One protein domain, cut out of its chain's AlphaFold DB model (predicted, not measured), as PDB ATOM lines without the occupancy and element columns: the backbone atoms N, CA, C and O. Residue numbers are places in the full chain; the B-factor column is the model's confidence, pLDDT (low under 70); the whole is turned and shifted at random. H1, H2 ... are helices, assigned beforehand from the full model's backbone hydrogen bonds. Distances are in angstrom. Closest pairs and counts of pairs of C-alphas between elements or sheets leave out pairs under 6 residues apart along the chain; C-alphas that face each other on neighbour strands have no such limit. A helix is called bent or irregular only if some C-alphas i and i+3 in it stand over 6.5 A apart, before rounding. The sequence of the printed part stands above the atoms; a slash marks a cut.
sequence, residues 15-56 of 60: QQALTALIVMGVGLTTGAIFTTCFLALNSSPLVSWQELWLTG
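What this domain is: This is residues 15 to 56 of the 60 residues of an uncharacterized protein of Euryarchaeota archaeon (UniProt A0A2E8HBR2). One long helix, H1, makes the length of this model, and a short, loosely wound helix, H2, folds back beside its last part, giving the outline of a hook. The first part of H1, residues 15 to 32, sticks out free as a long straight arm. The printed part has 42 residues with two named helices, H1 then H2, and no named strand; its class is all helix. It is extended, with a radius of gyration of the C-alphas of 14.4 A and spans of 46 by 21 by 6 A.

Where its parts are: H1 holds residues 15 to 42, from C-alpha 15 at (33.824, -45.616, -23.597) to C-alpha 42 at (59.069, -45.787, 8.110), 40.5 A from first to last C-alpha. A tight link of 2 residues, Ser 43 and Ser 44, follows. H2 holds residues 45 to 54 and is 16.2 A long from first to last C-alpha, ending with C-alpha 54 at (46.192, -55.894, 4.183). H2 is irregular: C-alphas 46 and 49 are 7.6 A apart, against about 5 A in a regular helix, and its line is a rough one.

How they stand to each other: H1 and H2 are close but not clearly touching, with 2 pairs of C-alphas within 8 A. Their closest C-alphas, those of Ala 40 and Val 47, are 7.0 A apart. The two helices run opposite ways at a shallow tilt of 24 degrees, and their centres are 20.7 A apart. Residues 41 to 46 also stand free. In H1 every O i to N i+4 pair is within hydrogen-bond range; in H2 1 of 6 is, beside 4 of 7 O i to N i+3 pairs.

The domain as a whole: The two C-alphas farthest apart, those of Gln 15 and Leu 46, are 45.9 A from each other. The printed part has no cut, and its one link between named elements is tight. The mean pLDDT of the printed part is 76.1, and residues 43 to 56 are under 70.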
ATOM      1  N   GLN A  15      32.558 -44.888 -23.663       78.31
ATOM      2  CA  GLN A  15      33.824 -45.616 -23.597       78.31
ATOM      3  C   GLN A  15      34.960 -44.771 -23.007       78.31
ATOM      4  O   GLN A  15      35.694 -45.257 -22.151       78.31
ATOM      5  N   GLN A  16      35.102 -43.503 -23.404       80.19
ATOM      6  CA  GLN A  16      36.123 -42.608 -22.850       80.19
ATOM      7  C   GLN A  16      35.875 -42.304 -21.369       80.19
ATOM      8  O   GLN A  16      36.823 -42.301 -20.588       80.19
ATOM      9  N   ALA A  17      34.617 -42.113 -20.966       77.81
ATOM     10  CA  ALA A  17      34.244 -41.907 -19.569       77.81
ATOM     11  C   ALA A  17      34.552 -43.146 -18.711       77.81
ATOM     12  O   ALA A  17      35.160 -43.028 -17.649       77.81
ATOM     13  N   LEU A  18      34.209 -44.343 -19.199       85.12
ATOM     14  CA  LEU A  18      34.521 -45.603 -18.523       85.12
ATOM     15  C   LEU A  18      36.036 -45.829 -18.412       85.12
ATOM     16  O   LEU A  18      36.530 -46.203 -17.353       85.12
ATOM     17  N   THR A  19      36.788 -45.527 -19.471       85.44
ATOM     18  CA  THR A  19      38.254 -45.628 -19.449       85.44
ATOM     19  C   THR A  19      38.862 -44.638 -18.454       85.44
ATOM     20  O   THR A  19      39.749 -45.007 -17.689       85.44
ATOM     21  N   ALA A  20      38.359 -43.401 -18.408       85.38
ATOM     22  CA  ALA A  20      38.802 -42.399 -17.441       85.38
ATOM     23  C   ALA A  20      38.533 -42.843 -15.995       85.38
ATOM     24  O   ALA A  20      39.420 -42.728 -15.154       85.38
ATOM     25  N   LEU A  21      37.357 -43.418 -15.720       87.75
ATOM     26  CA  LEU A  21      37.023 -43.971 -14.404       87.75
ATOM     27  C   LEU A  21      37.953 -45.123 -14.007       87.75
ATOM     28  O   LEU A  21      38.424 -45.154 -12.871       87.75
ATOM     29  N   ILE A  22      38.266 -46.032 -14.935       90.56
ATOM     30  CA  ILE A  22      39.218 -47.126 -14.687       90.56
ATOM     31  C   ILE A  22      40.603 -46.561 -14.362       90.56
ATOM     32  O   ILE A  22      41.202 -46.954 -13.366       90.56
ATOM     33  N   VAL A  23      41.103 -45.613 -15.158       93.19
ATOM     34  CA  VAL A  23      42.428 -45.007 -14.944       93.19
ATOM     35  C   VAL A  23      42.487 -44.259 -13.610       93.19
ATOM     36  O   VAL A  23      43.472 -44.390 -12.885       93.19
ATOM     37  N   MET A  24      41.430 -43.527 -13.248       92.75
ATOM     38  CA  MET A  24      41.327 -42.877 -11.938       92.75
ATOM     39  C   MET A  24      41.331 -43.905 -10.801       92.75
ATOM     40  O   MET A  24      42.086 -43.746  -9.845       92.75
ATOM     41  N   GLY A  25      40.550 -44.984 -10.915       90.62
ATOM     42  CA  GLY A  25      40.500 -46.049  -9.910       90.62
ATOM     43  C   GLY A  25      41.843 -46.761  -9.725       90.62
ATOM     44  O   GLY A  25      42.292 -46.956  -8.594       90.62
ATOM     45  N   VAL A  26      42.525 -47.087 -10.826       93.12
ATOM     46  CA  VAL A  26      43.874 -47.673 -10.796       93.12
ATOM     47  C   VAL A  26      44.858 -46.708 -10.140       93.12
ATOM     48  O   VAL A  26      45.562 -47.106  -9.217       93.12
ATOM     49  N   GLY A  27      44.860 -45.431 -10.538       90.56
ATOM     50  CA  GLY A  27      45.745 -44.417  -9.960       90.56
ATOM     51  C   GLY A  27      45.556 -44.243  -8.451       90.56
ATOM     52  O   GLY A  27      46.540 -44.217  -7.711       90.56
ATOM     53  N   LEU A  28      44.305 -44.194  -7.983       91.38
ATOM     54  CA  LEU A  28      43.989 -44.117  -6.552       91.38
ATOM     55  C   LEU A  28      44.453 -45.367  -5.795       91.38
ATOM     56  O   LEU A  28      45.039 -45.250  -4.721       91.38
ATOM     57  N   THR A  29      44.247 -46.553  -6.372       89.38
ATOM     58  CA  THR A  29      44.640 -47.826  -5.752       89.38
ATOM     59  C   THR A  29      46.160 -47.936  -5.639       89.38
ATOM     60  O   THR A  29      46.686 -48.223  -4.565       89.38
ATOM     61  N   THR A  30      46.889 -47.651  -6.720       91.00
ATOM     62  CA  THR A  30      48.357 -47.680  -6.722       91.00
ATOM     63  C   THR A  30      48.939 -46.637  -5.771       91.00
ATOM     64  O   THR A  30      49.876 -46.944  -5.033       91.00
ATOM     65  N   GLY A  31      48.364 -45.430  -5.736       88.12
ATOM     66  CA  GLY A  31      48.764 -44.383  -4.796       88.12
ATOM     67  C   GLY A  31      48.586 -44.813  -3.340       88.12
ATOM     68  O   GLY A  31      49.525 -44.693  -2.556       88.12
ATOM     69  N   ALA A  32      47.427 -45.382  -2.997       82.12
ATOM     70  CA  ALA A  32      47.137 -45.864  -1.647       82.12
ATOM     71  C   ALA A  32      48.084 -46.993  -1.203       82.12
ATOM     72  O   ALA A  32      48.582 -46.978  -0.074       82.12
ATOM     73  N   ILE A  33      48.381 -47.950  -2.092       85.25
ATOM     74  CA  ILE A  33      49.352 -49.021  -1.820       85.25
ATOM     75  C   ILE A  33      50.731 -48.418  -1.552       85.25
ATOM     76  O   ILE A  33      51.347 -48.727  -0.534       85.25
ATOM     77  N   PHE A  34      51.191 -47.510  -2.417       87.69
ATOM     78  CA  PHE A  34      52.496 -46.875  -2.265       87.69
ATOM     79  C   PHE A  34      52.616 -46.118  -0.938       87.69
ATOM     80  O   PHE A  34      53.588 -46.314  -0.210       87.69
ATOM     81  N   THR A  35      51.619 -45.303  -0.583       84.81
ATOM     82  CA  THR A  35      51.621 -44.579   0.697       84.81
ATOM     83  C   THR A  35      51.612 -45.527   1.888       84.81
ATOM     84  O   THR A  35      52.305 -45.272   2.869       84.81
ATOM     85  N   THR A  36      50.875 -46.638   1.797       82.25
ATOM     86  CA  THR A  36      50.790 -47.629   2.877       82.25
ATOM     87  C   THR A  36      52.120 -48.354   3.061       82.25
ATOM     88  O   THR A  36      52.624 -48.416   4.178       82.25
ATOM     89  N   CYS A  37      52.749 -48.821   1.978       80.81
ATOM     90  CA  CYS A  37      54.078 -49.434   2.037       80.81
ATOM     91  C   CYS A  37      55.140 -48.448   2.537       80.81
ATOM     92  O   CYS A  37      55.992 -48.814   3.342       80.81
ATOM     93  N   PHE A  38      55.086 -47.187   2.100       82.94
ATOM     94  CA  PHE A  38      56.021 -46.161   2.556       82.94
ATOM     95  C   PHE A  38      55.869 -45.873   4.054       82.94
ATOM     96  O   PHE A  38      56.868 -45.772   4.765       82.94
ATOM     97  N   LEU A  39      54.634 -45.782   4.555       79.81
ATOM     98  CA  LEU A  39      54.363 -45.642   5.987       79.81
ATOM     99  C   LEU A  39      54.837 -46.867   6.776       79.81
ATOM    100  O   LEU A  39      55.484 -46.694   7.806       79.81
ATOM    101  N   ALA A  40      54.586 -48.076   6.269       71.62
ATOM    102  CA  ALA A  40      55.019 -49.319   6.900       71.62
ATOM    103  C   ALA A  40      56.553 -49.394   7.027       71.62
ATOM    104  O   ALA A  40      57.063 -49.694   8.104       71.62
ATOM    105  N   LEU A  41      57.297 -49.028   5.977       73.88
ATOM    106  CA  LEU A  41      58.767 -48.997   5.994       73.88
ATOM    107  C   LEU A  41      59.346 -47.952   6.962       73.88
ATOM    108  O   LEU A  41      60.423 -48.161   7.514       73.88
ATOM    109  N   ASN A  42      58.654 -46.826   7.160       72.06
ATOM    110  CA  ASN A  42      59.069 -45.787   8.110       72.06
ATOM    111  C   ASN A  42      58.640 -46.089   9.554       72.06
ATOM    112  O   ASN A  42      59.111 -45.439  10.489       72.06
ATOM    113  N   SER A  43      57.739 -47.050   9.756       63.41
ATOM    114  CA  SER A  43      57.254 -47.418  11.079       63.41
ATOM    115  C   SER A  43      58.125 -48.508  11.720       63.41
ATOM    116  O   SER A  43      58.390 -49.550  11.132       63.41
ATOM    117  N   SER A  44      58.599 -48.242  12.942       57.22
ATOM    118  CA  SER A  44      59.342 -49.178  13.808       57.22
ATOM    119  C   SER A  44      58.591 -50.523  13.969       57.22
ATOM    120  O   SER A  44      57.360 -50.494  13.939       57.22
ATOM    121  N   PRO A  45      59.265 -51.681  14.182       56.81
ATOM    122  CA  PRO A  45      58.728 -53.065  14.123       56.81
ATOM    123  C   PRO A  45      57.493 -53.432  14.977       56.81
ATOM    124  O   PRO A  45      57.075 -54.585  14.993       56.81
ATOM    125  N   LEU A  46      56.853 -52.476  15.648       54.06
ATOM    126  CA  LEU A  46      55.538 -52.608  16.285       54.06
ATOM    127  C   LEU A  46      54.366 -52.740  15.285       54.06
ATOM    128  O   LEU A  46      53.215 -52.845  15.702       54.06
ATOM    129  N   VAL A  47      54.638 -52.736  13.978       56.03
ATOM    130  CA  VAL A  47      53.642 -52.649  12.897       56.03
ATOM    131  C   VAL A  47      53.380 -53.995  12.197       56.03
ATOM    132  O   VAL A  47      52.837 -54.061  11.101       56.03
ATOM    133  N   SER A  48      53.644 -55.117  12.870       55.22
ATOM    134  CA  SER A  48      53.190 -56.444  12.411       55.22
ATOM    135  C   SER A  48      51.661 -56.549  12.264       55.22
ATOM    136  O   SER A  48      51.161 -57.383  11.514       55.22
ATOM    137  N   TRP A  49      50.901 -55.670  12.926       56.16
ATOM    138  CA  TRP A  49      49.444 -55.604  12.801       56.16
ATOM    139  C   TRP A  49      48.949 -55.029  11.468       56.16
ATOM    140  O   TRP A  49      47.865 -55.408  11.038       56.16
ATOM    141  N   GLN A  50      49.697 -54.148  10.786       55.19
ATOM    142  CA  GLN A  50      49.240 -53.581   9.502       55.19
ATOM    143  C   GLN A  50      49.227 -54.622   8.375       55.19
ATOM    144  O   GLN A  50      48.359 -54.563   7.505       55.19
ATOM    145  N   GLU A  51      50.127 -55.608   8.417       56.91
ATOM    146  CA  GLU A  51      50.154 -56.692   7.428       56.91
ATOM    147  C   GLU A  51      48.904 -57.585   7.511       56.91
ATOM    148  O   GLU A  51      48.377 -58.003   6.482       56.91
ATOM    149  N   LEU A  52      48.360 -57.801   8.714       57.97
ATOM    150  CA  LEU A  52      47.131 -58.575   8.945       57.97
ATOM    151  C   LEU A  52      45.873 -57.913   8.356       57.97
ATOM    152  O   LEU A  52      44.985 -58.603   7.862       57.97
ATOM    153  N   TRP A  53      45.806 -56.579   8.356       62.25
ATOM    154  CA  TRP A  53      44.694 -55.848   7.735       62.25
ATOM    155  C   TRP A  53      44.768 -55.864   6.204       62.25
ATOM    156  O   TRP A  53      43.734 -55.930   5.541       62.25
ATOM    157  N   LEU A  54      45.978 -55.842   5.634       61.81
ATOM    158  CA  LEU A  54      46.192 -55.894   4.183       61.81
ATOM    159  C   LEU A  54      45.890 -57.275   3.584       61.81
ATOM    160  O   LEU A  54      45.488 -57.355   2.424       61.81
ATOM    161  N   THR A  55      46.043 -58.354   4.358       66.06
ATOM    162  CA  THR A  55      45.697 -59.715   3.911       66.06
ATOM    163  C   THR A  55      44.195 -60.007   3.949       66.06
ATOM    164  O   THR A  55      43.771 -61.062   3.474       66.06
ATOM    165  N   GLY A  56      43.374 -59.091   4.478       63.44
ATOM    166  CA  GLY A  56      41.922 -59.258   4.553       63.44
ATOM    167  C   GLY A  56      41.478 -60.382   5.492       63.44
ATOM    168  O   GLY A  56      40.345 -60.856   5.385       63.44
TER     169      GLY A  56